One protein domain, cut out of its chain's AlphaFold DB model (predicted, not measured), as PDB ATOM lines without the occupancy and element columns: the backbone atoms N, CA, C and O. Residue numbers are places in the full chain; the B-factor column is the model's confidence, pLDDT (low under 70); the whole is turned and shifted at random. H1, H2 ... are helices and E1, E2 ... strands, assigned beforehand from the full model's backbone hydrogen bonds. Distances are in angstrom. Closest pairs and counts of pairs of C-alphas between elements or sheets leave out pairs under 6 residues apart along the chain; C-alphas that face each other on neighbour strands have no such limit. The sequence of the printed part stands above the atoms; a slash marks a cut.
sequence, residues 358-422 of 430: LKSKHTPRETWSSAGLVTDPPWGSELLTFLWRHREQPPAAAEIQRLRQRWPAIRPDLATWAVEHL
ATOM      1  N   LEU A 358      38.278  32.907  -0.896       90.81
ATOM      2  CA  LEU A 358      39.083  32.017  -1.744       90.81
ATOM      3  C   LEU A 358      38.810  32.162  -3.247       90.81
ATOM      4  O   LEU A 358      39.661  31.819  -4.064       90.81
ATOM      5  N   LYS A 359      37.619  32.632  -3.631       88.50
ATOM      6  CA  LYS A 359      37.253  32.884  -5.035       88.50
ATOM      7  C   LYS A 359      37.549  34.320  -5.469       88.50
ATOM      8  O   LYS A 359      37.390  34.649  -6.644       88.50
ATOM      9  N   SER A 360      37.925  35.183  -4.530       86.19
ATOM     10  CA  SER A 360      38.134  36.600  -4.776       86.19
ATOM     11  C   SER A 360      39.473  36.869  -5.446       86.19
ATOM     12  O   SER A 360      40.507  36.340  -5.041       86.19
ATOM     13  N   LYS A 361      39.454  37.783  -6.419       83.75
ATOM     14  CA  LYS A 361      40.655  38.352  -7.052       83.75
ATOM     15  C   LYS A 361      41.188  39.586  -6.314       83.75
ATOM     16  O   LYS A 361      41.986  40.326  -6.873       83.75
ATOM     17  N   HIS A 362      40.697  39.855  -5.106       82.12
ATOM     18  CA  HIS A 362      41.170  40.974  -4.304       82.12
ATOM     19  C   HIS A 362      42.636  40.778  -3.914       82.12
ATOM     20  O   HIS A 362      42.964  39.790  -3.260       82.12
ATOM     21  N   THR A 363      43.472  41.741  -4.298       79.50
ATOM     22  CA  THR A 363      44.866  41.856  -3.866       79.50
ATOM     23  C   THR A 363      44.948  42.671  -2.576       79.50
ATOM     24  O   THR A 363      44.311  43.729  -2.532       79.50
ATOM     25  N   PRO A 364      45.701  42.227  -1.557       81.62
ATOM     26  CA  PRO A 364      45.876  42.997  -0.330       81.62
ATOM     27  C   PRO A 364      46.493  44.369  -0.616       81.62
ATOM     28  O   PRO A 364      47.206  44.548  -1.607       81.62
ATOM     29  N   ARG A 365      46.188  45.354   0.228       83.06
ATOM     30  CA  ARG A 365      46.706  46.711   0.068       83.06
ATOM     31  C   ARG A 365      48.136  46.781   0.597       83.06
ATOM     32  O   ARG A 365      48.452  46.201   1.627       83.06
ATOM     33  N   GLU A 366      48.984  47.522  -0.101       83.00
ATOM     34  CA  GLU A 366      50.314  47.878   0.386       83.00
ATOM     35  C   GLU A 366      50.251  49.256   1.050       83.00
ATOM     36  O   GLU A 366      49.703  50.217   0.496       83.00
ATOM     37  N   THR A 367      50.785  49.350   2.261       75.38
ATOM     38  CA  THR A 367      50.852  50.572   3.058       75.38
ATOM     39  C   THR A 367      52.288  50.821   3.502       75.38
ATOM     40  O   THR A 367      53.070  49.900   3.700       75.38
ATOM     41  N   TRP A 368      52.678  52.087   3.630       65.00
ATOM     42  CA  TRP A 368      53.983  52.433   4.187       65.00
ATOM     43  C   TRP A 368      53.851  52.575   5.700       65.00
ATOM     44  O   TRP A 368      53.149  53.463   6.179       65.00
ATOM     45  N   SER A 369      54.530  51.703   6.441       56.97
ATOM     46  CA  SER A 369      54.701  51.822   7.888       56.97
ATOM     47  C   SER A 369      56.087  52.385   8.222       56.97
ATOM     48  O   SER A 369      56.959  52.500   7.357       56.97
ATOM     49  N   SER A 370      56.331  52.676   9.501       45.06
ATOM     50  CA  SER A 370      57.668  53.025   9.999       45.06
ATOM     51  C   SER A 370      58.713  51.922   9.779       45.06
ATOM     52  O   SER A 370      59.902  52.222   9.781       45.06
ATOM     53  N   ALA A 371      58.289  50.670   9.565       51.50
ATOM     54  CA  ALA A 371      59.152  49.532   9.244       51.50
ATOM     55  C   ALA A 371      59.350  49.318   7.726       51.50
ATOM     56  O   ALA A 371      59.971  48.339   7.320       51.50
ATOM     57  N   GLY A 372      58.832  50.218   6.881       66.38
ATOM     58  CA  GLY A 372      58.855  50.100   5.421       66.38
ATOM     59  C   GLY A 372      57.499  49.701   4.837       66.38
ATOM     60  O   GLY A 372      56.459  49.845   5.486       66.38
ATOM     61  N   LEU A 373      57.508  49.233   3.587       70.44
ATOM     62  CA  LEU A 373      56.308  48.767   2.892       70.44
ATOM     63  C   LEU A 373      55.761  47.512   3.590       70.44
ATOM     64  O   LEU A 373      56.438  46.489   3.655       70.44
ATOM     65  N   VAL A 374      54.543  47.606   4.110       75.25
ATOM     66  CA  VAL A 374      53.797  46.529   4.757       75.25
ATOM     67  C   VAL A 374      52.606  46.182   3.881       75.25
ATOM     68  O   VAL A 374      51.868  47.054   3.428       75.25
ATOM     69  N   THR A 375      52.415  44.895   3.637       79.75
ATOM     70  CA  THR A 375      51.237  44.386   2.938       79.75
ATOM     71  C   THR A 375      50.197  43.986   3.976       79.75
ATOM     72  O   THR A 375      50.498  43.200   4.877       79.75
ATOM     73  N   ASP A 376      48.981  44.516   3.855       82.75
ATOM     74  CA  ASP A 376      47.867  44.128   4.720       82.75
ATOM     75  C   ASP A 376      47.614  42.611   4.611       82.75
ATOM     76  O   ASP A 376      47.837  42.020   3.544       82.75
ATOM     77  N   PRO A 377      47.123  41.948   5.675       87.06
ATOM     78  CA  PRO A 377      46.767  40.539   5.599       87.06
ATOM     79  C   PRO A 377      45.770  40.266   4.458       87.06
ATOM     80  O   PRO A 377      44.838  41.046   4.236       87.06
ATOM     81  N   PRO A 378      45.920  39.153   3.720       91.19
ATOM     82  CA  PRO A 378      44.998  38.822   2.648       91.19
ATOM     83  C   PRO A 378      43.601  38.522   3.186       91.19
ATOM     84  O   PRO A 378      43.453  37.859   4.214       91.19
ATOM     85  N   TRP A 379      42.568  38.939   2.440       92.12
ATOM     86  CA  TRP A 379      41.181  38.607   2.788       92.12
ATOM     87  C   TRP A 379      41.017  37.099   2.993       92.12
ATOM     88  O   TRP A 379      41.354  36.310   2.102       92.12
ATOM     89  N   GLY A 380      40.469  36.721   4.147       93.25
ATOM     90  CA  GLY A 380      40.259  35.343   4.564       93.25
ATOM     91  C   GLY A 380      41.268  34.866   5.606       93.25
ATOM     92  O   GLY A 380      41.026  33.829   6.221       93.25
ATOM     93  N   SER A 381      42.356  35.602   5.848       94.81
ATOM     94  CA  SER A 381      43.335  35.301   6.907       94.81
ATOM     95  C   SER A 381      42.696  35.338   8.302       94.81
ATOM     96  O   SER A 381      42.881  34.429   9.119       94.81
ATOM     97  N   GLU A 382      41.839  36.325   8.541       95.12
ATOM     98  CA  GLU A 382      41.039  36.494   9.748       95.12
ATOM     99  C   GLU A 382      40.060  35.325   9.956       95.12
ATOM    100  O   GLU A 382      39.929  34.790  11.061       95.12
ATOM    101  N   LEU A 383      39.450  34.832   8.874       97.12
ATOM    102  CA  LEU A 383      38.533  33.691   8.900       97.12
ATOM    103  C   LEU A 383      39.259  32.353   9.087       97.12
ATOM    104  O   LEU A 383      38.744  31.466   9.769       97.12
ATOM    105  N   LEU A 384      40.456  32.194   8.515       95.88
ATOM    106  CA  LEU A 384      41.313  31.034   8.770       95.88
ATOM    107  C   LEU A 384      41.743  30.984  10.233       95.88
ATOM    108  O   LEU A 384      41.664  29.927  10.856       95.88
ATOM    109  N   THR A 385      42.131  32.128  10.796       96.12
ATOM    110  CA  THR A 385      42.468  32.253  12.220       96.12
ATOM    111  C   THR A 385      41.282  31.860  13.097       96.12
ATOM    112  O   THR A 385      41.436  31.092  14.049       96.12
ATOM    113  N   PHE A 386      40.082  32.330  12.746       96.94
ATOM    114  CA  PHE A 386      38.849  31.965  13.435       96.94
ATOM    115  C   PHE A 386      38.573  30.453  13.374       96.94
ATOM    116  O   PHE A 386      38.368  29.817  14.409       96.94
ATOM    117  N   LEU A 387      38.643  29.841  12.186       96.81
ATOM    118  CA  LEU A 387      38.477  28.391  12.024       96.81
ATOM    119  C   LEU A 387      39.512  27.600  12.823       96.81
ATOM    120  O   LEU A 387      39.166  26.615  13.469       96.81
ATOM    121  N   TRP A 388      40.769  28.043  12.813       96.00
ATOM    122  CA  TRP A 388      41.858  27.381  13.522       96.00
ATOM    123  C   TRP A 388      41.698  27.431  15.044       96.00
ATOM    124  O   TRP A 388      41.945  26.437  15.739       96.00
ATOM    125  N   ARG A 389      41.222  28.565  15.571       96.00
ATOM    126  CA  ARG A 389      40.856  28.719  16.986       96.00
ATOM    127  C   ARG A 389      39.780  27.714  17.402       96.00
ATOM    128  O   ARG A 389      39.820  27.209  18.519       96.00
ATOM    129  N   HIS A 390      38.862  27.386  16.495       96.44
ATOM    130  CA  HIS A 390      37.742  26.469  16.720       96.44
ATOM    131  C   HIS A 390      37.928  25.084  16.082       96.44
ATOM    132  O   HIS A 390      36.953  24.354  15.937       96.44
ATOM    133  N   ARG A 391      39.156  24.690  15.725       95.50
ATOM    134  CA  ARG A 391      39.458  23.468  14.950       95.50
ATOM    135  C   ARG A 391      38.932  22.154  15.544       95.50
ATOM    136  O   ARG A 391      38.728  21.211  14.794       95.50
ATOM    137  N   GLU A 392      38.693  22.100  16.853       95.19
ATOM    138  CA  GLU A 392      38.130  20.922  17.533       95.19
ATOM    139  C   GLU A 392      36.618  20.756  17.275       95.19
ATOM    140  O   GLU A 392      36.036  19.710  17.555       95.19
ATOM    141  N   GLN A 393      35.957  21.784  16.735       97.19
ATOM    142  CA  GLN A 393      34.547  21.732  16.371       97.19
ATOM    143  C   GLN A 393      34.370  20.996  15.034       97.19
ATOM    144  O   GLN A 393      35.069  21.329  14.070       97.19
ATOM    145  N   PRO A 394      33.400  20.068  14.902       96.81
ATOM    146  CA  PRO A 394      33.245  19.260  13.689       96.81
ATOM    147  C   PRO A 394      33.157  20.064  12.375       96.81
ATOM    148  O   PRO A 394      33.821  19.675  11.410       96.81
ATOM    149  N   PRO A 395      32.425  21.201  12.298       96.44
ATOM    150  CA  PRO A 395      32.384  22.007  11.076       96.44
ATOM    151  C   PRO A 395      33.744  22.616  10.702       96.44
ATOM    152  O   PRO A 395      34.099  22.652   9.524       96.44
ATOM    153  N   ALA A 396      34.515  23.070  11.696       96.00
ATOM    154  CA  ALA A 396      35.839  23.651  11.484       96.00
ATOM    155  C   ALA A 396      36.849  22.580  11.057       96.00
ATOM    156  O   ALA A 396      37.547  22.767  10.061       96.00
ATOM    157  N   ALA A 397      36.875  21.439  11.755       95.25
ATOM    158  CA  ALA A 397      37.735  20.303  11.427       95.25
ATOM    159  C   ALA A 397      37.526  19.831   9.980       95.25
ATOM    160  O   ALA A 397      38.491  19.638   9.235       95.25
ATOM    161  N   ALA A 398      36.263  19.705   9.558       96.31
ATOM    162  CA  ALA A 398      35.907  19.287   8.209       96.31
ATOM    163  C   ALA A 398      36.376  20.289   7.139       96.31
ATOM    164  O   ALA A 398      36.956  19.883   6.127       96.31
ATOM    165  N   GLU A 399      36.171  21.596   7.345       96.38
ATOM    166  CA  GLU A 399      36.639  22.596   6.375       96.38
ATOM    167  C   GLU A 399      38.173  22.697   6.369       96.38
ATOM    168  O   GLU A 399      38.756  22.784   5.292       96.38
ATOM    169  N   ILE A 400      38.855  22.581   7.514       95.19
ATOM    170  CA  ILE A 400      40.327  22.521   7.580       95.19
ATOM    171  C   ILE A 400      40.863  21.322   6.788       95.19
ATOM    172  O   ILE A 400      41.782  21.473   5.982       95.19
ATOM    173  N   GLN A 401      40.276  20.133   6.958       94.31
ATOM    174  CA  GLN A 401      40.667  18.950   6.190       94.31
ATOM    175  C   GLN A 401      40.450  19.158   4.685       94.31
ATOM    176  O   GLN A 401      41.302  18.791   3.872       94.31
ATOM    177  N   ARG A 402      39.344  19.803   4.304       93.56
ATOM    178  CA  ARG A 402      39.068  20.157   2.910       93.56
ATOM    179  C   ARG A 402      40.090  21.150   2.352       93.56
ATOM    180  O   ARG A 402      40.523  20.992   1.211       93.56
ATOM    181  N   LEU A 403      40.465  22.169   3.125       93.12
ATOM    182  CA  LEU A 403      41.479  23.152   2.735       93.12
ATOM    183  C   LEU A 403      42.834  22.478   2.538       93.12
ATOM    184  O   LEU A 403      43.464  22.692   1.511       93.12
ATOM    185  N   ARG A 404      43.227  21.583   3.450       92.75
ATOM    186  CA  ARG A 404      44.440  20.760   3.335       92.75
ATOM    187  C   ARG A 404      44.486  19.951   2.041       92.75
ATOM    188  O   ARG A 404      45.485  19.986   1.332       92.75
ATOM    189  N   GLN A 405      43.395  19.278   1.680       90.75
ATOM    190  CA  GLN A 405      43.312  18.513   0.426       90.75
ATOM    191  C   GLN A 405      43.401  19.398  -0.824       90.75
ATOM    192  O   GLN A 405      43.842  18.949  -1.879       90.75
ATOM    193  N   ARG A 406      42.960  20.654  -0.720       89.25
ATOM    194  CA  ARG A 406      42.921  21.615  -1.828       89.25
ATOM    195  C   ARG A 406      44.038  22.650  -1.761       89.25
ATOM    196  O   ARG A 406      43.998  23.599  -2.539       89.25
ATOM    197  N   TRP A 407      45.020  22.463  -0.880       86.75
ATOM    198  CA  TRP A 407      46.074  23.440  -0.613       86.75
ATOM    199  C   TRP A 407      46.796  23.926  -1.877       86.75
ATOM    200  O   TRP A 407      46.923  25.139  -2.034       86.75
ATOM    201  N   PRO A 408      47.150  23.050  -2.847       83.94
ATOM    202  CA  PRO A 408      47.796  23.483  -4.092       83.94
ATOM    203  C   PRO A 408      46.956  24.434  -4.958       83.94
ATOM    204  O   PRO A 408      47.484  25.067  -5.865       83.94
ATOM    205  N   ALA A 409      45.646  24.509  -4.714       84.06
ATOM    206  CA  ALA A 409      44.699  25.346  -5.444       84.06
ATOM    207  C   ALA A 409      44.179  26.536  -4.612       84.06
ATOM    208  O   ALA A 409      43.242  27.213  -5.045       84.06
ATOM    209  N   ILE A 410      44.728  26.774  -3.415       86.31
ATOM    210  CA  ILE A 410      44.443  27.978  -2.623       86.31
ATOM    211  C   ILE A 410      45.153  29.176  -3.267       86.31
ATOM    212  O   ILE A 410      46.188  29.035  -3.918       86.31
ATOM    213  N   ARG A 411      44.570  30.368  -3.108       88.62
ATOM    214  CA  ARG A 411      45.155  31.621  -3.590       88.62
ATOM    215  C   ARG A 411      46.569  31.807  -2.990       88.62
ATOM    216  O   ARG A 411      46.703  31.647  -1.775       88.62
ATOM    217  N   PRO A 412      47.606  32.110  -3.796       88.38
ATOM    218  CA  PRO A 412      48.997  32.078  -3.331       88.38
ATOM    219  C   PRO A 412      49.301  32.984  -2.133       88.38
ATOM    220  O   PRO A 412      49.986  32.560  -1.215       88.38
ATOM    221  N   ASP A 413      48.756  34.198  -2.109       89.00
ATOM    222  CA  ASP A 413      48.908  35.163  -1.011       89.00
ATOM    223  C   ASP A 413      48.384  34.620   0.330       89.00
ATOM    224  O   ASP A 413      49.077  34.676   1.342       89.00
ATOM    225  N   LEU A 414      47.183  34.034   0.337       89.00
ATOM    226  CA  LEU A 414      46.577  33.450   1.530       89.00
ATOM    227  C   LEU A 414      47.312  32.176   1.964       89.00
ATOM    228  O   LEU A 414      47.430  31.916   3.160       89.00
ATOM    229  N   ALA A 415      47.822  31.393   1.008       89.81
ATOM    230  CA  ALA A 415      48.641  30.220   1.296       89.81
ATOM    231  C   ALA A 415      49.978  30.608   1.948       89.81
ATOM    232  O   ALA A 415      50.328  30.021   2.971       89.81
ATOM    233  N   THR A 416      50.684  31.609   1.408       89.81
ATOM    234  CA  THR A 416      51.923  32.154   1.990       89.81
ATOM    235  C   THR A 416      51.676  32.672   3.400       89.81
ATOM    236  O   THR A 416      52.326  32.216   4.339       89.81
ATOM    237  N   TRP A 417      50.664  33.528   3.576       91.69
ATOM    238  CA  TRP A 417      50.311  34.063   4.890       91.69
ATOM    239  C   TRP A 417      50.013  32.949   5.906       91.69
ATOM    240  O   TRP A 417      50.482  32.993   7.042       91.69
ATOM    241  N   ALA A 418      49.265  31.918   5.496       91.12
ATOM    242  CA  ALA A 418      48.913  30.807   6.373       91.12
ATOM    243  C   ALA A 418      50.117  29.932   6.752       91.12
ATOM    244  O   ALA A 418      50.154  29.436   7.872       91.12
ATOM    245  N   VAL A 419      51.101  29.745   5.867       90.75
ATOM    246  CA  VAL A 419      52.353  29.041   6.202       90.75
ATOM    247  C   VAL A 419      53.127  29.794   7.286       90.75
ATOM    248  O   VAL A 419      53.660  29.166   8.198       90.75
ATOM    249  N   GLU A 420      53.151  31.123   7.211       90.31
ATOM    250  CA  GLU A 420      53.855  31.979   8.172       90.31
ATOM    251  C   GLU A 420      53.152  32.038   9.537       90.31
ATOM    252  O   GLU A 420      53.807  31.944  10.573       90.31
ATOM    253  N   HIS A 421      51.821  32.165   9.554       91.88
ATOM    254  CA  HIS A 421      51.063  32.482  10.774       91.88
ATOM    255  C   HIS A 421      50.320  31.284  11.378       91.88
ATOM    256  O   HIS A 421      49.987  31.290  12.563       91.88
ATOM    257  N   LEU A 422      50.048  30.247  10.583       91.69
ATOM    258  CA  LEU A 422      49.348  29.022  10.980       91.69
ATOM    259  C   LEU A 422      50.114  27.789  10.452       91.69
ATOM    260  O   LEU A 422      49.563  27.021   9.662       91.69
TER     261      LEU A 422
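What this domain is: This is residues 358 to 422 of the 430 residues of an uncharacterized protein of Kineococcus xinjiangensis (UniProt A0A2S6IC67). Three helices make a loose, open frame, with H1 joining H2 near one of its ends and H3 near the other, while H2 and H3 stay apart. From this frame the strand hairpin E1-E2 reaches away as a thin arm that makes much of the length, and its residues 368 to 373 stick out. The printed part has 65 residues, with two named strands and then three named helices in the order E1, E2, H1, H2, H3; the two-stranded sheet is antiparallel and the class is mixed, helices and strands. It is elongated, spanning 41 by 22 by 17 A, and only just loose, close to compact, with a radius of gyration of the C-alphas of 13.3 A.

How they stand to each other: Start at Leu 358 and go on to E1, residues 366 to 369, which forms a hairpin with E2, residues 372 to 375; N 367 and O 374 are within hydrogen-bond range at 2.8 A. Next comes H1, residues 381 to 389. It touches H2, residues 394 to 405, opposite ways at a steep tilt of 56 degrees; look for their closest C-alphas at Leu 387 and Ala 396, 5.5 A apart. H2 touches H1 with residues 396 to 400 alone. H1 also touches H3, residues 412 to 421, the same way at a steep tilt of 45 degrees, with the C-alphas of Ser 381 and Leu 414 closest at 6.5 A. H2 and H3 are apart. In H1, H2 and H3 every O i to N i+4 pair is within hydrogen-bond range.

Where its parts are: Find C-alpha 366 at (50.314, 47.878, 0.386), where E1 begins; E1 and E2 have four residues each. H1 runs 12.3 A and H2 16.7 A, from C-alpha 394 at (33.245, 19.260, 13.689). H3 runs 14.3 A to C-alpha 421 at (51.063, 32.482, 10.774).

The domain as a whole: The C-alphas farthest apart are those of Ser 370 and Pro 394, 41.8 A. The printed part has no cut and no long link. Look at residues 368 to 372 for pLDDT under 70.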